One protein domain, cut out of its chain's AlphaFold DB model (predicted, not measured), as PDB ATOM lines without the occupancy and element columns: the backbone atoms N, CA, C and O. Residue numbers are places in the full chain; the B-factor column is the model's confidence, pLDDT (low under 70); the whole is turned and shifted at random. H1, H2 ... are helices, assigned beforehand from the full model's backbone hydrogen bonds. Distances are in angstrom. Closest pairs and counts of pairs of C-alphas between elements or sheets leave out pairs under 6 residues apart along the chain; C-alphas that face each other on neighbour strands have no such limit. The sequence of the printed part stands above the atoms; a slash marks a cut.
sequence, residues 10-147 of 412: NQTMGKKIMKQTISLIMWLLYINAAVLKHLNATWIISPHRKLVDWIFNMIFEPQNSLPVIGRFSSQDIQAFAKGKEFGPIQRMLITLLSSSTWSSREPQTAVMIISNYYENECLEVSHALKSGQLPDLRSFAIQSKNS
ATOM      1  N   ASN A  10     178.217 333.716 221.314       54.97
ATOM      2  CA  ASN A  10     177.571 334.362 220.168       54.97
ATOM      3  C   ASN A  10     178.098 333.825 218.825       54.97
ATOM      4  O   ASN A  10     177.311 333.573 217.911       54.97
ATOM      5  N   GLN A  11     179.406 333.552 218.708       55.25
ATOM      6  CA  GLN A  11     179.978 332.959 217.488       55.25
ATOM      7  C   GLN A  11     179.510 331.517 217.238       55.25
ATOM      8  O   GLN A  11     179.297 331.122 216.091       55.25
ATOM      9  N   THR A  12     179.337 330.716 218.291       62.31
ATOM     10  CA  THR A  12     178.820 329.342 218.172       62.31
ATOM     11  C   THR A  12     177.328 329.320 217.843       62.31
ATOM     12  O   THR A  12     176.900 328.513 217.015       62.31
ATOM     13  N   MET A  13     176.545 330.244 218.407       65.94
ATOM     14  CA  MET A  13     175.113 330.374 218.119       65.94
ATOM     15  C   MET A  13     174.842 330.830 216.678       65.94
ATOM     16  O   MET A  13     174.005 330.233 216.003       65.94
ATOM     17  N   GLY A  14     175.603 331.808 216.171       73.75
ATOM     18  CA  GLY A  14     175.500 332.255 214.777       73.75
ATOM     19  C   GLY A  14     175.818 331.142 213.772       73.75
ATOM     20  O   GLY A  14     175.073 330.931 212.817       73.75
ATOM     21  N   LYS A  15     176.867 330.347 214.032       76.25
ATOM     22  CA  LYS A  15     177.208 329.171 213.208       76.25
ATOM     23  C   LYS A  15     176.103 328.109 213.213       76.25
ATOM     24  O   LYS A  15     175.837 327.516 212.169       76.25
ATOM     25  N   LYS A  16     175.456 327.875 214.363       83.50
ATOM     26  CA  LYS A  16     174.331 326.932 214.485       83.50
ATOM     27  C   LYS A  16     173.152 327.372 213.619       83.50
ATOM     28  O   LYS A  16     172.692 326.586 212.795       83.50
ATOM     29  N   ILE A  17     172.715 328.623 213.781       82.75
ATOM     30  CA  ILE A  17     171.595 329.200 213.029       82.75
ATOM     31  C   ILE A  17     171.878 329.113 211.530       82.75
ATOM     32  O   ILE A  17     171.074 328.556 210.794       82.75
ATOM     33  N   MET A  18     173.065 329.546 211.092       79.75
ATOM     34  CA  MET A  18     173.455 329.483 209.682       79.75
ATOM     35  C   MET A  18     173.389 328.054 209.129       79.75
ATOM     36  O   MET A  18     172.849 327.831 208.048       79.75
ATOM     37  N   LYS A  19     173.893 327.067 209.878       80.50
ATOM     38  CA  LYS A  19     173.849 325.661 209.461       80.50
ATOM     39  C   LYS A  19     172.415 325.131 209.344       80.50
ATOM     40  O   LYS A  19     172.116 324.437 208.376       80.50
ATOM     41  N   GLN A  20     171.542 325.454 210.300       84.81
ATOM     42  CA  GLN A  20     170.132 325.045 210.271       84.81
ATOM     43  C   GLN A  20     169.377 325.710 209.114       84.81
ATOM     44  O   GLN A  20     168.642 325.029 208.403       84.81
ATOM     45  N   THR A  21     169.617 326.999 208.860       84.50
ATOM     46  CA  THR A  21     169.037 327.720 207.718       84.50
ATOM     47  C   THR A  21     169.484 327.115 206.386       84.50
ATOM     48  O   THR A  21     168.641 326.845 205.533       84.50
ATOM     49  N   ILE A  22     170.781 326.825 206.213       82.81
ATOM     50  CA  ILE A  22     171.302 326.168 204.999       82.81
ATOM     51  C   ILE A  22     170.655 324.792 204.810       82.81
ATOM     52  O   ILE A  22     170.180 324.483 203.721       82.81
ATOM     53  N   SER A  23     170.606 323.980 205.869       84.19
ATOM     54  CA  SER A  23     169.998 322.645 205.832       84.19
ATOM     55  C   SER A  23     168.513 322.710 205.448       84.19
ATOM     56  O   SER A  23     168.067 321.961 204.580       84.19
ATOM     57  N   LEU A  24     167.756 323.651 206.020       88.69
ATOM     58  CA  LEU A  24     166.352 323.870 205.679       88.69
ATOM     59  C   LEU A  24     166.169 324.251 204.204       88.69
ATOM     60  O   LEU A  24     165.348 323.646 203.519       88.69
ATOM     61  N   ILE A  25     166.943 325.223 203.709       87.25
ATOM     62  CA  ILE A  25     166.880 325.659 202.306       87.25
ATOM     63  C   ILE A  25     167.209 324.492 201.372       87.25
ATOM     64  O   ILE A  25     166.510 324.285 200.385       87.25
ATOM     65  N   MET A  26     168.222 323.682 201.699       84.56
ATOM     66  CA  MET A  26     168.539 322.484 200.921       84.56
ATOM     67  C   MET A  26     167.352 321.518 200.850       84.56
ATOM     68  O   MET A  26     167.003 321.075 199.759       84.56
ATOM     69  N   TRP A  27     166.690 321.229 201.975       88.62
ATOM     70  CA  TRP A  27     165.507 320.361 201.989       88.62
ATOM     71  C   TRP A  27     164.334 320.928 201.186       88.62
ATOM     72  O   TRP A  27     163.707 320.179 200.437       88.62
ATOM     73  N   LEU A  28     164.069 322.233 201.282       89.88
ATOM     74  CA  LEU A  28     163.050 322.905 200.469       89.88
ATOM     75  C   LEU A  28     163.339 322.739 198.973       89.88
ATOM     76  O   LEU A  28     162.462 322.366 198.198       89.88
ATOM     77  N   LEU A  29     164.588 322.963 198.569       86.94
ATOM     78  CA  LEU A  29     165.000 322.828 197.178       86.94
ATOM     79  C   LEU A  29     164.934 321.377 196.688       86.94
ATOM     80  O   LEU A  29     164.527 321.153 195.550       86.94
ATOM     81  N   TYR A  30     165.291 320.404 197.527       85.62
ATOM     82  CA  TYR A  30     165.225 318.986 197.181       85.62
ATOM     83  C   TYR A  30     163.791 318.526 196.933       85.62
ATOM     84  O   TYR A  30     163.511 317.947 195.883       85.62
ATOM     85  N   ILE A  31     162.881 318.842 197.858       87.19
ATOM     86  CA  ILE A  31     161.463 318.499 197.715       87.19
ATOM     87  C   ILE A  31     160.897 319.186 196.467       87.19
ATOM     88  O   ILE A  31     160.257 318.529 195.651       87.19
ATOM     89  N   ASN A  32     161.210 320.472 196.259       87.12
ATOM     90  CA  ASN A  32     160.750 321.204 195.081       87.12
ATOM     91  C   ASN A  32     161.255 320.586 193.771       87.12
ATOM     92  O   ASN A  32     160.495 320.442 192.819       87.12
ATOM     93  N   ALA A  33     162.527 320.188 193.716       79.94
ATOM     94  CA  ALA A  33     163.104 319.550 192.537       79.94
ATOM     95  C   ALA A  33     162.442 318.194 192.246       79.94
ATOM     96  O   ALA A  33     162.169 317.882 191.088       79.94
ATOM     97  N   ALA A  34     162.155 317.401 193.283       82.31
ATOM     98  CA  ALA A  34     161.468 316.123 193.135       82.31
ATOM     99  C   ALA A  34     160.034 316.298 192.605       82.31
ATOM    100  O   ALA A  34     159.651 315.616 191.657       82.31
ATOM    101  N   VAL A  35     159.282 317.263 193.145       84.50
ATOM    102  CA  VAL A  35     157.929 317.605 192.674       84.50
ATOM    103  C   VAL A  35     157.950 318.031 191.202       84.50
ATOM    104  O   VAL A  35     157.214 317.478 190.387       84.50
ATOM    105  N   LEU A  36     158.836 318.960 190.833       79.81
ATOM    106  CA  LEU A  36     158.941 319.459 189.456       79.81
ATOM    107  C   LEU A  36     159.342 318.367 188.460       79.81
ATOM    108  O   LEU A  36     158.836 318.339 187.338       79.81
ATOM    109  N   LYS A  37     160.216 317.444 188.877       76.12
ATOM    110  CA  LYS A  37     160.603 316.285 188.067       76.12
ATOM    111  C   LYS A  37     159.403 315.392 187.748       76.12
ATOM    112  O   LYS A  37     159.302 314.910 186.627       76.12
ATOM    113  N   HIS A  38     158.500 315.185 188.704       77.19
ATOM    114  CA  HIS A  38     157.292 314.381 188.492       77.19
ATOM    115  C   HIS A  38     156.263 315.055 187.583       77.19
ATOM    116  O   HIS A  38     155.518 314.365 186.895       77.19
ATOM    117  N   LEU A  39     156.251 316.385 187.537       75.56
ATOM    118  CA  LEU A  39     155.359 317.149 186.668       75.56
ATOM    119  C   LEU A  39     155.866 317.265 185.217       75.56
ATOM    120  O   LEU A  39     155.222 317.934 184.415       75.56
ATOM    121  N   ASN A  40     157.009 316.654 184.863       65.06
ATOM    122  CA  ASN A  40     157.684 316.836 183.565       65.06
ATOM    123  C   ASN A  40     157.866 318.321 183.183       65.06
ATOM    124  O   ASN A  40     157.917 318.680 182.007       65.06
ATOM    125  N   ALA A  41     157.985 319.199 184.182       56.41
ATOM    126  CA  ALA A  41     158.083 320.637 183.988       56.41
ATOM    127  C   ALA A  41     159.523 321.034 183.616       56.41
ATOM    128  O   ALA A  41     160.243 321.649 184.399       56.41
ATOM    129  N   THR A  42     159.965 320.679 182.407       47.28
ATOM    130  CA  THR A  42     161.250 321.114 181.823       47.28
ATOM    131  C   THR A  42     161.262 322.590 181.406       47.28
ATOM    132  O   THR A  42     162.324 323.115 181.086       47.28
ATOM    133  N   TRP A  43     160.114 323.278 181.447       40.72
ATOM    134  CA  TRP A  43     159.940 324.631 180.901       40.72
ATOM    135  C   TRP A  43     159.936 325.775 181.921       40.72
ATOM    136  O   TRP A  43     159.985 326.937 181.521       40.72
ATOM    137  N   ILE A  44     159.922 325.507 183.231       41.06
ATOM    138  CA  ILE A  44     159.942 326.596 184.218       41.06
ATOM    139  C   ILE A  44     161.394 326.922 184.560       41.06
ATOM    140  O   ILE A  44     162.006 326.333 185.452       41.06
ATOM    141  N   ILE A  45     161.959 327.897 183.852       39.78
ATOM    142  CA  ILE A  45     163.156 328.587 184.317       39.78
ATOM    143  C   ILE A  45     162.791 329.305 185.629       39.78
ATOM    144  O   ILE A  45     161.926 330.177 185.676       39.78
ATOM    145  N   SER A  46     163.500 328.922 186.696       55.97
ATOM    146  CA  SER A  46     163.621 329.602 187.994       55.97
ATOM    147  C   SER A  46     162.557 329.416 189.121       55.97
ATOM    148  O   SER A  46     162.469 330.296 189.987       55.97
ATOM    149  N   PRO A  47     161.826 328.286 189.260       62.06
ATOM    150  CA  PRO A  47     160.930 328.053 190.407       62.06
ATOM    151  C   PRO A  47     161.695 327.932 191.736       62.06
ATOM    152  O   PRO A  47     161.190 328.320 192.785       62.06
ATOM    153  N   HIS A  48     162.953 327.479 191.695       70.94
ATOM    154  CA  HIS A  48     163.832 327.470 192.865       70.94
ATOM    155  C   HIS A  48     164.175 328.875 193.363       70.94
ATOM    156  O   HIS A  48     164.226 329.078 194.568       70.94
ATOM    157  N   ARG A  49     164.381 329.848 192.463       75.25
ATOM    158  CA  ARG A  49     164.680 331.228 192.869       75.25
ATOM    159  C   ARG A  49     163.470 331.874 193.523       75.25
ATOM    160  O   ARG A  49     163.635 332.454 194.575       75.25
ATOM    161  N   LYS A  50     162.264 331.691 192.970       82.62
ATOM    162  CA  LYS A  50     161.033 332.202 193.597       82.62
ATOM    163  C   LYS A  50     160.831 331.631 195.001       82.62
ATOM    164  O   LYS A  50     160.568 332.390 195.922       82.62
ATOM    165  N   LEU A  51     161.035 330.323 195.179       86.25
ATOM    166  CA  LEU A  51     160.969 329.680 196.496       86.25
ATOM    167  C   LEU A  51     162.037 330.219 197.466       86.25
ATOM    168  O   LEU A  51     161.747 330.435 198.641       86.25
ATOM    169  N   VAL A  52     163.266 330.433 196.983       84.94
ATOM    170  CA  VAL A  52     164.367 330.993 197.786       84.94
ATOM    171  C   VAL A  52     164.089 332.449 198.153       84.94
ATOM    172  O   VAL A  52     164.142 332.787 199.328       84.94
ATOM    173  N   ASP A  53     163.730 333.293 197.193       84.50
ATOM    174  CA  ASP A  53     163.400 334.700 197.425       84.50
ATOM    175  C   ASP A  53     162.219 334.811 198.403       84.50
ATOM    176  O   ASP A  53     162.277 335.571 199.368       84.50
ATOM    177  N   TRP A  54     161.190 333.971 198.239       89.88
ATOM    178  CA  TRP A  54     160.046 333.911 199.148       89.88
ATOM    179  C   TRP A  54     160.454 333.558 200.584       89.88
ATOM    180  O   TRP A  54     160.093 334.274 201.518       89.88
ATOM    181  N   ILE A  55     161.247 332.497 200.797       89.94
ATOM    182  CA  ILE A  55     161.656 332.125 202.161       89.94
ATOM    183  C   ILE A  55     162.615 333.156 202.771       89.94
ATOM    184  O   ILE A  55     162.559 333.396 203.976       89.94
ATOM    185  N   PHE A  56     163.459 333.801 201.960       88.88
ATOM    186  CA  PHE A  56     164.321 334.893 202.414       88.88
ATOM    187  C   PHE A  56     163.495 336.096 202.865       88.88
ATOM    188  O   PHE A  56     163.723 336.587 203.970       88.88
ATOM    189  N   ASN A  57     162.486 336.501 202.092       88.81
ATOM    190  CA  ASN A  57     161.565 337.563 202.492       88.81
ATOM    191  C   ASN A  57     160.868 337.208 203.813       88.81
ATOM    192  O   ASN A  57     160.835 338.017 204.729       88.81
ATOM    193  N   MET A  58     160.419 335.962 203.994       88.56
ATOM    194  CA  MET A  58     159.801 335.532 205.258       88.56
ATOM    195  C   MET A  58     160.749 335.591 206.471       88.56
ATOM    196  O   MET A  58     160.289 335.789 207.601       88.56
ATOM    197  N   ILE A  59     162.057 335.399 206.264       89.31
ATOM    198  CA  ILE A  59     163.066 335.413 207.334       89.31
ATOM    199  C   ILE A  59     163.514 336.841 207.664       89.31
ATOM    200  O   ILE A  59     163.597 337.180 208.848       89.31
ATOM    201  N   PHE A  60     163.826 337.638 206.641       88.88
ATOM    202  CA  PHE A  60     164.564 338.895 206.781       88.88
ATOM    203  C   PHE A  60     163.704 340.138 206.549       88.88
ATOM    204  O   PHE A  60     163.891 341.127 207.252       88.88
ATOM    205  N   GLU A  61     162.770 340.090 205.596       87.44
ATOM    206  CA  GLU A  61     162.006 341.258 205.126       87.44
ATOM    207  C   GLU A  61     160.506 340.938 204.934       87.44
ATOM    208  O   GLU A  61     159.963 341.048 203.830       87.44
ATOM    209  N   PRO A  62     159.805 340.483 205.987       87.69
ATOM    210  CA  PRO A  62     158.387 340.168 205.885       87.69
ATOM    211  C   PRO A  62     157.539 341.439 205.769       87.69
ATOM    212  O   PRO A  62     157.758 342.417 206.477       87.69
ATOM    213  N   GLN A  63     156.512 341.404 204.918       80.38
ATOM    214  CA  GLN A  63     155.639 342.564 204.699       80.38
ATOM    215  C   GLN A  63     154.630 342.799 205.835       80.38
ATOM    216  O   GLN A  63     154.288 343.939 206.122       80.38
ATOM    217  N   ASN A  64     154.142 341.730 206.475       83.44
ATOM    218  CA  ASN A  64     153.004 341.779 207.408       83.44
ATOM    219  C   ASN A  64     153.326 341.175 208.786       83.44
ATOM    220  O   ASN A  64     152.440 340.650 209.464       83.44
ATOM    221  N   SER A  65     154.597 341.176 209.179       88.38
ATOM    222  CA  SER A  65     155.063 340.626 210.454       88.38
ATOM    223  C   SER A  65     156.473 341.123 210.781       88.38
ATOM    224  O   SER A  65     157.085 341.829 209.988       88.38
ATOM    225  N   LEU A  66     157.004 340.767 211.951       90.44
ATOM    226  CA  LEU A  66     158.390 341.054 212.321       90.44
ATOM    227  C   LEU A  66     159.359 340.056 211.667       90.44
ATOM    228  O   LEU A  66     158.998 338.889 211.466       90.44
ATOM    229  N   PRO A  67     160.608 340.464 211.364       91.44
ATOM    230  CA  PRO A  67     161.618 339.557 210.828       91.44
ATOM    231  C   PRO A  67     161.981 338.471 211.846       91.44
ATOM    232  O   PRO A  67     162.143 338.735 213.038       91.44
ATOM    233  N   VAL A  68     162.161 337.236 211.368       90.38
ATOM    234  CA  VAL A  68     162.661 336.119 212.192       90.38
ATOM    235  C   VAL A  68     164.119 336.361 212.573       90.38
ATOM    236  O   VAL A  68     164.535 336.068 213.694       90.38
ATOM    237  N   ILE A  69     164.900 336.896 211.631       87.00
ATOM    238  CA  ILE A  69     166.281 337.323 211.840       87.00
ATOM    239  C   ILE A  69     166.404 338.731 211.274       87.00
ATOM    240  O   ILE A  69     166.359 338.919 210.064       87.00
ATOM    241  N   GLY A  70     166.589 339.724 212.135       85.06
ATOM    242  CA  GLY A  70     166.709 341.105 211.688       85.06
ATOM    243  C   GLY A  70     166.647 342.092 212.839       85.06
ATOM    244  O   GLY A  70     166.601 341.712 214.010       85.06
ATOM    245  N   ARG A  71     166.669 343.376 212.491       83.19
ATOM    246  CA  ARG A  71     166.432 344.476 213.424       83.19
ATOM    247  C   ARG A  71     165.066 345.070 213.124       83.19
ATOM    248  O   ARG A  71     164.688 345.169 211.965       83.19
ATOM    249  N   PHE A  72     164.372 345.478 214.170       85.25
ATOM    250  CA  PHE A  72     163.118 346.214 214.102       85.25
ATOM    251  C   PHE A  72     163.120 347.267 215.210       85.25
ATOM    252  O   PHE A  72     163.862 347.160 216.194       85.25
ATOM    253  N   SER A  73     162.331 348.311 215.024       84.75
ATOM    254  CA  SER A  73     162.154 349.406 215.966       84.75
ATOM    255  C   SER A  73     161.057 349.091 216.985       84.75
ATOM    256  O   SER A  73     160.242 348.186 216.810       84.75
ATOM    257  N   SER A  74     160.992 349.868 218.067       82.69
ATOM    258  CA  SER A  74     159.892 349.759 219.033       82.69
ATOM    259  C   SER A  74     158.529 350.126 218.432       82.69
ATOM    260  O   SER A  74     157.515 349.636 218.921       82.69
ATOM    261  N   GLN A  75     158.503 350.951 217.379       82.44
ATOM    262  CA  GLN A  75     157.278 351.319 216.662       82.44
ATOM    263  C   GLN A  75     156.727 350.124 215.872       82.44
ATOM    264  O   GLN A  75     155.527 349.869 215.920       82.44
ATOM    265  N   ASP A  76     157.606 349.323 215.260       81.44
ATOM    266  CA  ASP A  76     157.215 348.117 214.517       81.44
ATOM    267  C   ASP A  76     156.523 347.089 215.423       81.44
ATOM    268  O   ASP A  76     155.570 346.440 215.014       81.44
ATOM    269  N   ILE A  77     156.954 346.967 216.683       80.12
ATOM    270  CA  ILE A  77     156.329 346.060 217.664       80.12
ATOM    271  C   ILE A  77     154.910 346.522 218.006       80.12
ATOM    272  O   ILE A  77     154.004 345.702 218.137       80.12
ATOM    273  N   GLN A  78     154.717 347.835 218.166       81.75
ATOM    274  CA  GLN A  78     153.427 348.419 218.544       81.75
ATOM    275  C   GLN A  78     152.386 348.318 217.423       81.75
ATOM    276  O   GLN A  78     151.192 348.361 217.706       81.75
ATOM    277  N   ALA A  79     152.826 348.142 216.173       81.44
ATOM    278  CA  ALA A  79     151.946 347.956 215.025       81.44
ATOM    279  C   ALA A  79     151.189 346.612 215.042       81.44
ATOM    280  O   ALA A  79     150.185 346.469 214.344       81.44
ATOM    281  N   PHE A  80     151.625 345.631 215.842       82.56
ATOM    282  CA  PHE A  80     151.012 344.303 215.891       82.56
ATOM    283  C   PHE A  80     150.289 344.045 217.213       82.56
ATOM    284  O   PHE A  80     150.795 344.306 218.304       82.56
ATOM    285  N   ALA A  81     149.102 343.440 217.124       82.88
ATOM    286  CA  ALA A  81     148.436 342.889 218.298       82.88
ATOM    287  C   ALA A  81     149.282 341.762 218.912       82.88
ATOM    288  O   ALA A  81     149.887 340.960 218.194       82.88
ATOM    289  N   LYS A  82     149.264 341.658 220.246       80.94
ATOM    290  CA  LYS A  82     150.023 340.638 220.977       80.94
ATOM    291  C   LYS A  82     149.720 339.234 220.442       80.94
ATOM    292  O   LYS A  82     148.566 338.808 220.402       80.94
ATOM    293  N   GLY A  83     150.756 338.499 220.051       79.62
ATOM    294  CA  GLY A  83     150.655 337.158 219.469       79.62
ATOM    295  C   GLY A  83     150.430 337.120 217.951       79.62
ATOM    296  O   GLY A  83     150.315 336.019 217.396       79.62
ATOM    297  N   LYS A  84     150.361 338.271 217.267       84.69
ATOM    298  CA  LYS A  84     150.251 338.408 215.800       84.69
ATOM    299  C   LYS A  84     151.533 338.923 215.140       84.69
ATOM    300  O   LYS A  84     151.547 339.112 213.933       84.69
ATOM    301  N   GLU A  85     152.611 339.067 215.901       90.69
ATOM    302  CA  GLU A  85     153.895 339.611 215.448       90.69
ATOM    303  C   GLU A  85     154.602 338.695 214.442       90.69
ATOM    304  O   GLU A  85     155.417 339.161 213.658       90.69
ATOM    305  N   PHE A  86     154.289 337.393 214.449       90.56
ATOM    306  CA  PHE A  86     154.891 336.403 213.555       90.56
ATOM    307  C   PHE A  86     153.836 335.562 212.836       90.56
ATOM    308  O   PHE A  86     152.915 335.009 213.453       90.56
ATOM    309  N   GLY A  87     153.999 335.391 211.527       87.94
ATOM    310  CA  GLY A  87     153.165 334.506 210.714       87.94
ATOM    311  C   GLY A  87     153.383 333.014 211.027       87.94
ATOM    312  O   GLY A  87     154.360 332.650 211.688       87.94
ATOM    313  N   PRO A  88     152.506 332.111 210.549       87.25
ATOM    314  CA  PRO A  88     152.624 330.668 210.789       87.25
ATOM    315  C   PRO A  88     153.986 330.086 210.379       87.25
ATOM    316  O   PRO A  88     154.611 329.367 211.159       87.25
ATOM    317  N   ILE A  89     154.492 330.468 209.204       90.38
ATOM    318  CA  ILE A  89     155.801 330.031 208.689       90.38
ATOM    319  C   ILE A  89     156.944 330.544 209.559       90.38
ATOM    320  O   ILE A  89     157.860 329.799 209.899       90.38
ATOM    321  N   GLN A  90     156.857 331.793 210.006       91.31
ATOM    322  CA  GLN A  90     157.857 332.381 210.887       91.31
ATOM    323  C   GLN A  90     157.892 331.699 212.253       91.31
ATOM    324  O   GLN A  90     158.972 331.457 212.776       91.31
ATOM    325  N   ARG A  91     156.744 331.291 212.808       90.38
ATOM    326  CA  ARG A  91     156.711 330.504 214.054       90.38
ATOM    327  C   ARG A  91     157.381 329.139 213.887       90.38
ATOM    328  O   ARG A  91     158.094 328.703 214.792       90.38
ATOM    329  N   MET A  92     157.205 328.484 212.735       89.44
ATOM    330  CA  MET A  92     157.911 327.233 212.420       89.44
ATOM    331  C   MET A  92     159.427 327.459 212.333       89.44
ATOM    332  O   MET A  92     160.193 326.713 212.943       89.44
ATOM    333  N   LEU A  93     159.856 328.527 211.651       90.19
ATOM    334  CA  LEU A  93     161.263 328.925 211.552       90.19
ATOM    335  C   LEU A  93     161.863 329.243 212.928       90.19
ATOM    336  O   LEU A  93     162.907 328.700 213.276       90.19
ATOM    337  N   ILE A  94     161.187 330.052 213.746       90.31
ATOM    338  CA  ILE A  94     161.619 330.389 215.110       90.31
ATOM    339  C   ILE A  94     161.766 329.119 215.948       90.31
ATOM    340  O   ILE A  94     162.774 328.959 216.636       90.31
ATOM    341  N   THR A  95     160.808 328.192 215.862       89.31
ATOM    342  CA  THR A  95     160.864 326.912 216.585       89.31
ATOM    343  C   THR A  95     162.078 326.081 216.165       89.31
ATOM    344  O   THR A  95     162.786 325.555 217.025       89.31
ATOM    345  N   LEU A  96     162.352 325.989 214.859       87.62
ATOM    346  CA  LEU A  96     163.507 325.261 214.328       87.62
ATOM    347  C   LEU A  96     164.835 325.899 214.764       87.62
ATOM    348  O   LEU A  96     165.732 325.208 215.239       87.62
ATOM    349  N   LEU A  97     164.962 327.219 214.635       86.94
ATOM    350  CA  LEU A  97     166.201 327.944 214.933       86.94
ATOM    351  C   LEU A  97     166.481 328.035 216.445       86.94
ATOM    352  O   LEU A  97     167.640 328.077 216.879       86.94
ATOM    353  N   SER A  98     165.427 328.010 217.263       85.62
ATOM    354  CA  SER A  98     165.521 328.037 218.727       85.62
ATOM    355  C   SER A  98     165.807 326.665 219.343       85.62
ATOM    356  O   SER A  98     166.129 326.598 220.529       85.62
ATOM    357  N   SER A  99     165.745 325.566 218.577       80.75
ATOM    358  CA  SER A  99     165.992 324.227 219.122       80.75
ATOM    359  C   SER A  99     167.425 324.091 219.658       80.75
ATOM    360  O   SER A  99     168.403 324.514 219.029       80.75
ATOM    361  N   SER A 100     167.560 323.506 220.852       66.88
ATOM    362  CA  SER A 100     168.855 323.240 221.499       66.88
ATOM    363  C   SER A 100     169.601 322.071 220.855       66.88
ATOM    364  O   SER A 100     170.829 322.009 220.900       66.88
ATOM    365  N   THR A 101     168.867 321.157 220.226       58.81
ATOM    366  CA  THR A 101     169.402 319.996 219.527       58.81
ATOM    367  C   THR A 101     169.692 320.332 218.069       58.81
ATOM    368  O   THR A 101     168.943 321.074 217.426       58.81
ATOM    369  N   TRP A 102     170.768 319.748 217.529       58.72
ATOM    370  CA  TRP A 102     171.068 319.674 216.091       58.72
ATOM    371  C   TRP A 102     170.067 318.715 215.426       58.72
ATOM    372  O   TRP A 102     170.431 317.670 214.892       58.72
ATOM    373  N   SER A 103     168.779 318.988 215.623       54.25
ATOM    374  CA  SER A 103     167.707 318.047 215.353       54.25
ATOM    375  C   SER A 103     167.520 317.900 213.859       54.25
ATOM    376  O   SER A 103     167.380 318.918 213.197       54.25
ATOM    377  N   SER A 104     167.369 316.664 213.389       63.81
ATOM    378  CA  SER A 104     166.928 316.266 212.045       63.81
ATOM    379  C   SER A 104     165.475 316.666 211.722       63.81
ATOM    380  O   SER A 104     164.747 315.919 211.066       63.81
ATOM    381  N   ARG A 105     165.017 317.818 212.224       79.44
ATOM    382  CA  ARG A 105     163.666 318.362 212.029       79.44
ATOM    383  C   ARG A 105     163.575 319.252 210.796       79.44
ATOM    384  O   ARG A 105     162.465 319.595 210.396       79.44
ATOM    385  N   GLU A 106     164.698 319.603 210.168       86.12
ATOM    386  CA  GLU A 106     164.713 320.382 208.928       86.12
ATOM    387  C   GLU A 106     163.885 319.742 207.803       86.12
ATOM    388  O   GLU A 106     163.114 320.478 207.200       86.12
ATOM    389  N   PRO A 107     163.917 318.414 207.551       85.62
ATOM    390  CA  PRO A 107     163.073 317.799 206.526       85.62
ATOM    391  C   PRO A 107     161.578 317.950 206.834       85.62
ATOM    392  O   PRO A 107     160.788 318.276 205.956       85.62
ATOM    393  N   GLN A 108     161.178 317.743 208.093       87.81
ATOM    394  CA  GLN A 108     159.778 317.868 208.513       87.81
ATOM    395  C   GLN A 108     159.300 319.319 208.406       87.81
ATOM    396  O   GLN A 108     158.229 319.583 207.865       87.81
ATOM    397  N   THR A 109     160.127 320.260 208.868       90.44
ATOM    398  CA  THR A 109     159.849 321.699 208.774       90.44
ATOM    399  C   THR A 109     159.788 322.132 207.307       90.44
ATOM    400  O   THR A 109     158.882 322.865 206.930       90.44
ATOM    401  N   ALA A 110     160.689 321.631 206.457       91.44
ATOM    402  CA  ALA A 110     160.684 321.901 205.022       91.44
ATOM    403  C   ALA A 110     159.399 321.403 204.350       91.44
ATOM    404  O   ALA A 110     158.822 322.145 203.568       91.44
ATOM    405  N   VAL A 111     158.909 320.203 204.688       91.38
ATOM    406  CA  VAL A 111     157.624 319.689 204.176       91.38
ATOM    407  C   VAL A 111     156.463 320.610 204.561       91.38
ATOM    408  O   VAL A 111     155.617 320.909 203.724       91.38
ATOM    409  N   MET A 112     156.424 321.094 205.804       91.25
ATOM    410  CA  MET A 112     155.367 322.011 206.248       91.25
ATOM    411  C   MET A 112     155.441 323.360 205.525       91.25
ATOM    412  O   MET A 112     154.428 323.866 205.048       91.25
ATOM    413  N   ILE A 113     156.647 323.922 205.413       92.94
ATOM    414  CA  ILE A 113     156.876 325.217 204.769       92.94
ATOM    415  C   ILE A 113     156.572 325.142 203.269       92.94
ATOM    416  O   ILE A 113     155.872 326.008 202.754       92.94
ATOM    417  N   ILE A 114     157.045 324.106 202.570       91.19
ATOM    418  CA  ILE A 114     156.820 323.976 201.127       91.19
ATOM    419  C   ILE A 114     155.358 323.667 200.790       91.19
ATOM    420  O   ILE A 114     154.857 324.147 199.780       91.19
ATOM    421  N   SER A 115     154.646 322.938 201.658       90.69
ATOM    422  CA  SER A 115     153.200 322.736 201.518       90.69
ATOM    423  C   SER A 115     152.465 324.072 201.537       90.69
ATOM    424  O   SER A 115     151.647 324.341 200.662       90.69
ATOM    425  N   ASN A 116     152.802 324.939 202.496       90.31
ATOM    426  CA  ASN A 116     152.208 326.266 202.591       90.31
ATOM    427  C   ASN A 116     152.605 327.162 201.409       90.31
ATOM    428  O   ASN A 116     151.762 327.881 200.886       90.31
ATOM    429  N   TYR A 117     153.857 327.089 200.950       90.25
ATOM    430  CA  TYR A 117     154.287 327.790 199.739       90.25
ATOM    431  C   TYR A 117     153.440 327.376 198.531       90.25
ATOM    432  O   TYR A 117     152.915 328.236 197.834       90.25
ATOM    433  N   TYR A 118     153.219 326.079 198.299       90.31
ATOM    434  CA  TYR A 118     152.393 325.638 197.174       90.31
ATOM    435  C   TYR A 118     150.929 326.051 197.299       90.31
ATOM    436  O   TYR A 118     150.316 326.415 196.301       90.31
ATOM    437  N   GLU A 119     150.370 326.043 198.506       88.00
ATOM    438  CA  GLU A 119     148.993 326.490 198.737       88.00
ATOM    439  C   GLU A 119     148.767 327.972 198.426       88.00
ATOM    440  O   GLU A 119     147.664 328.321 198.017       88.00
ATOM    441  N   ASN A 120     149.782 328.825 198.601       84.62
ATOM    442  CA  ASN A 120     149.635 330.275 198.438       84.62
ATOM    443  C   ASN A 120     150.239 330.804 197.128       84.62
ATOM    444  O   ASN A 120     149.690 331.720 196.529       84.62
ATOM    445  N   GLU A 121     151.339 330.213 196.662       83.12
ATOM    446  CA  GLU A 121     152.156 330.748 195.564       83.12
ATOM    447  C   GLU A 121     152.124 329.866 194.301       83.12
ATOM    448  O   GLU A 121     152.519 330.316 193.225       83.12
ATOM    449  N   CYS A 122     151.697 328.595 194.391       83.19
ATOM    450  CA  CYS A 122     151.694 327.641 193.266       83.19
ATOM    451  C   CYS A 122     150.457 326.725 193.288       83.19
ATOM    452  O   CYS A 122     150.559 325.509 193.497       83.19
ATOM    453  N   LEU A 123     149.286 327.310 193.023       82.50
ATOM    454  CA  LEU A 123     147.986 326.628 193.077       82.50
ATOM    455  C   LEU A 123     147.915 325.352 192.221       82.50
ATOM    456  O   LEU A 123     147.290 324.382 192.640       82.50
ATOM    457  N   GLU A 124     148.593 325.315 191.071       82.88
ATOM    458  CA  GLU A 124     148.666 324.132 190.197       82.88
ATOM    459  C   GLU A 124     149.294 322.923 190.908       82.88
ATOM    460  O   GLU A 124     148.747 321.820 190.886       82.88
ATOM    461  N   VAL A 125     150.410 323.143 191.610       84.31
ATOM    462  CA  VAL A 125     151.092 322.101 192.389       84.31
ATOM    463  C   VAL A 125     150.231 321.684 193.580       84.31
ATOM    464  O   VAL A 125     150.106 320.494 193.864       84.31
ATOM    465  N   SER A 126     149.589 322.647 194.252       85.44
ATOM    466  CA  SER A 126     148.664 322.358 195.356       85.44
ATOM    467  C   SER A 126     147.495 321.481 194.901       85.44
ATOM    468  O   SER A 126     147.158 320.504 195.568       85.44
ATOM    469  N   HIS A 127     146.907 321.785 193.741       85.25
ATOM    470  CA  HIS A 127     145.822 320.998 193.166       85.25
ATOM    471  C   HIS A 127     146.282 319.580 192.804       85.25
ATOM    472  O   HIS A 127     145.601 318.620 193.150       85.25
ATOM    473  N   ALA A 128     147.455 319.430 192.180       83.81
ATOM    474  CA  ALA A 128     148.019 318.124 191.830       83.81
ATOM    475  C   ALA A 128     148.336 317.252 193.065       83.81
ATOM    476  O   ALA A 128     148.149 316.036 193.039       83.81
ATOM    477  N   LEU A 129     148.770 317.865 194.173       84.00
ATOM    478  CA  LEU A 129     148.957 317.171 195.454       84.00
ATOM    479  C   LEU A 129     147.617 316.736 196.067       84.00
ATOM    480  O   LEU A 129     147.492 315.607 196.535       84.00
ATOM    481  N   LYS A 130     146.604 317.613 196.058       86.44
ATOM    482  CA  LYS A 130     145.279 317.337 196.647       86.44
ATOM    483  C   LYS A 130     144.467 316.317 195.848       86.44
ATOM    484  O   LYS A 130     143.700 315.565 196.439       86.44
ATOM    485  N   SER A 131     144.636 316.280 194.529       84.69
ATOM    486  CA  SER A 131     143.955 315.337 193.635       84.69
ATOM    487  C   SER A 131     144.593 313.942 193.611       84.69
ATOM    488  O   SER A 131     144.059 313.043 192.968       84.69
ATOM    489  N   GLY A 132     145.734 313.749 194.288       81.62
ATOM    490  CA  GLY A 132     146.488 312.493 194.278       81.62
ATOM    491  C   GLY A 132     147.274 312.239 192.986       81.62
ATOM    492  O   GLY A 132     147.836 311.159 192.821       81.62
ATOM    493  N   GLN A 133     147.345 313.219 192.077       79.00
ATOM    494  CA  GLN A 133     148.185 313.150 190.873       79.00
ATOM    495  C   GLN A 133     149.681 313.139 191.214       79.00
ATOM    496  O   GLN A 133     150.491 312.606 190.455       79.00
ATOM    497  N   LEU A 134     150.051 313.713 192.361       79.81
ATOM    498  CA  LEU A 134     151.393 313.648 192.921       79.81
ATOM    499  C   LEU A 134     151.410 312.827 194.221       79.81
ATOM    500  O   LEU A 134     150.480 312.933 195.021       79.81
ATOM    501  N   PRO A 135     152.494 312.068 194.480       84.06
ATOM    502  CA  PRO A 135     152.798 311.558 195.811       84.06
ATOM    503  C   PRO A 135     152.797 312.664 196.869       84.06
ATOM    504  O   PRO A 135     153.050 313.834 196.578       84.06
ATOM    505  N   ASP A 136     152.588 312.284 198.128       87.50
ATOM    506  CA  ASP A 136     152.673 313.238 199.225       87.50
ATOM    507  C   ASP A 136     154.097 313.829 199.371       87.50
ATOM    508  O   ASP A 136     155.117 313.226 199.014       87.50
ATOM    509  N   LEU A 137     154.187 315.028 199.950       87.75
ATOM    510  CA  LEU A 137     155.458 315.744 200.114       87.75
ATOM    511  C   LEU A 137     156.470 315.020 201.020       87.75
ATOM    512  O   LEU A 137     157.678 315.221 200.867       87.75
ATOM    513  N   ARG A 138     156.026 314.160 201.949       87.12
ATOM    514  CA  ARG A 138     156.935 313.344 202.773       87.12
ATOM    515  C   ARG A 138     157.577 312.250 201.930       87.12
ATOM    516  O   ARG A 138     158.776 312.017 202.070       87.12
ATOM    517  N   SER A 139     156.818 311.635 201.029       85.25
ATOM    518  CA  SER A 139     157.319 310.670 200.054       85.25
ATOM    519  C   SER A 139     158.396 311.304 199.170       85.25
ATOM    520  O   SER A 139     159.465 310.718 198.999       85.25
ATOM    521  N   PHE A 140     158.207 312.552 198.725       84.81
ATOM    522  CA  PHE A 140     159.252 313.297 198.013       84.81
ATOM    523  C   PHE A 140     160.483 313.610 198.865       84.81
ATOM    524  O   PHE A 140     161.606 313.495 198.370       84.81
ATOM    525  N   ALA A 141     160.320 313.954 200.143       83.88
ATOM    526  CA  ALA A 141     161.455 314.151 201.046       83.88
ATOM    527  C   ALA A 141     162.266 312.852 201.240       83.88
ATOM    528  O   ALA A 141     163.496 312.875 201.199       83.88
ATOM    529  N   ILE A 142     161.594 311.704 201.387       82.44
ATOM    530  CA  ILE A 142     162.240 310.386 201.501       82.44
ATOM    531  C   ILE A 142     162.967 310.027 200.201       82.44
ATOM    532  O   ILE A 142     164.139 309.647 200.230       82.44
ATOM    533  N   GLN A 143     162.309 310.196 199.052       76.88
ATOM    534  CA  GLN A 143     162.918 309.946 197.747       76.88
ATOM    535  C   GLN A 143     164.119 310.854 197.497       76.88
ATOM    536  O   GLN A 143     165.137 310.381 197.004       76.88
ATOM    537  N   SER A 144     164.049 312.128 197.881       74.06
ATOM    538  CA  SER A 144     165.154 313.079 197.709       74.06
ATOM    539  C   SER A 144     166.365 312.765 198.584       74.06
ATOM    540  O   SER A 144     167.480 313.138 198.242       74.06
ATOM    541  N   LYS A 145     166.173 312.064 199.707       70.69
ATOM    542  CA  LYS A 145     167.281 311.544 200.519       70.69
ATOM    543  C   LYS A 145     167.994 310.376 199.832       70.69
ATOM    544  O   LYS A 145     169.201 310.218 199.983       70.69
ATOM    545  N   ASN A 146     167.232 309.548 199.117       62.66
ATOM    546  CA  ASN A 146     167.710 308.301 198.512       62.66
ATOM    547  C   ASN A 146     168.191 308.487 197.067       62.66
ATOM    548  O   ASN A 146     169.014 307.719 196.575       62.66
ATOM    549  N   SER A 147     167.678 309.502 196.380       55.34
ATOM    550  CA  SER A 147     168.106 309.898 195.048       55.34
ATOM    551  C   SER A 147     169.030 311.101 195.175       55.34
ATOM    552  O   SER A 147     168.715 312.063 195.862       55.34
TER     553      SER A 147
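AT A GLANCE: This is residues 10 to 147 of the 412 residues of an uncharacterized protein of Puccinia sorghi (UniProt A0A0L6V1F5). One long helix, H1, folds back into a helical hairpin with the shorter H2, and a second layer of helices, H4, H5 and H7, crosses over one side of that hairpin, meeting H1 one after another along its length. H6 packs on H5 at one end of the whole, while little H3 lies at the other end, on the chain between H2 and H4, and touches no helix. The printed part has 138 residues with seven named helices, H1 to H7 in order along the chain, and no named strand; its class is all helix. It is compact, with a radius of gyration of the C-alphas of 16.1 A, and only just elongated, spanning 48 by 32 by 25 A along its three main axes.

IN THESE COORDINATES: Find C-alpha 10 at (177.571, 334.362, 220.168); from there H1, residues 10 to 38, runs 42.6 A to C-alpha 38 at (157.292, 314.381, 188.492). Read on to H2, residues 47 to 60, which is 20.0 A long. H3 is the short helix at residues 74 to 78, 6.6 A from first to last C-alpha. At residues 88 to 98 you come to H4, 15.4 A long, and at residues 106 to 121 to H5, 21.1 A long. H6, residues 123 to 130, spans 10.3 A. H7, residues 137 to 146, spans 14.4 A and ends with C-alpha 146 at (167.710, 308.301, 198.512).

HOW THE PARTS SIT: Begin with H1, which shares with H5 the place of hub, each touching four other helices. Residues 25 to 33 of H1 touch H2, with the C-alphas of Leu 29 and His 48 closest at 6.4 A; the two form a hairpin, at a shallow tilt of 30 degrees, opposite ways. Now look at residues 17 to 21 of H1, which touch H4 at a steep tilt of 47 degrees, with the C-alphas of Ile 17 and Leu 97 closest at 5.9 A. Residues 20 to 32 of H1 touch H5, with the C-alphas of Leu 24 and Glu 106 closest at 5.0 A, at a steep tilt of 57 degrees, the same way. Residues 27 to 35 of H1 touch H7, about perpendicular at 78 degrees, with the C-alphas of Ile 31 and Ala 141 closest at 5.5 A. The helix packing is mostly crossed: of 8 pairs that touch and have a tilt, 2 are at a shallow tilt. The second of these is the hairpin of H4 and H5, at 19 degrees, opposite ways, with the C-alphas of Ile 89 and Ile 113 closest at 6.3 A. H5 also touches H7, where the C-alphas of Val 111 and Leu 137 are closest at 6.1 A, and H6, where those of Tyr 118 and Ser 126 are closest at 5.3 A. H2 touches H4, with the C-alphas of Met 58 and Gln 90 closest at 6.7 A, and is close but not clearly touching H5. H1 and H6 are only just apart, their closest C-alphas at 8.2 A. In each of the seven helices every O i to N i+4 pair is within hydrogen-bond range.

THE WHOLE: The two C-alphas farthest apart in the domain, those of Asn 40 and Ser 74, are 48.4 A apart. The printed part has no cut. Look for the long link at residues 61 to 73, between H2 and H3; the link from H5 to H6 is tight, and the others are short. The mean pLDDT of the printed part is 81.0, and it is under 70 at residues 10 to 13, 40 to 47, 100 to 104 and 146 to 147.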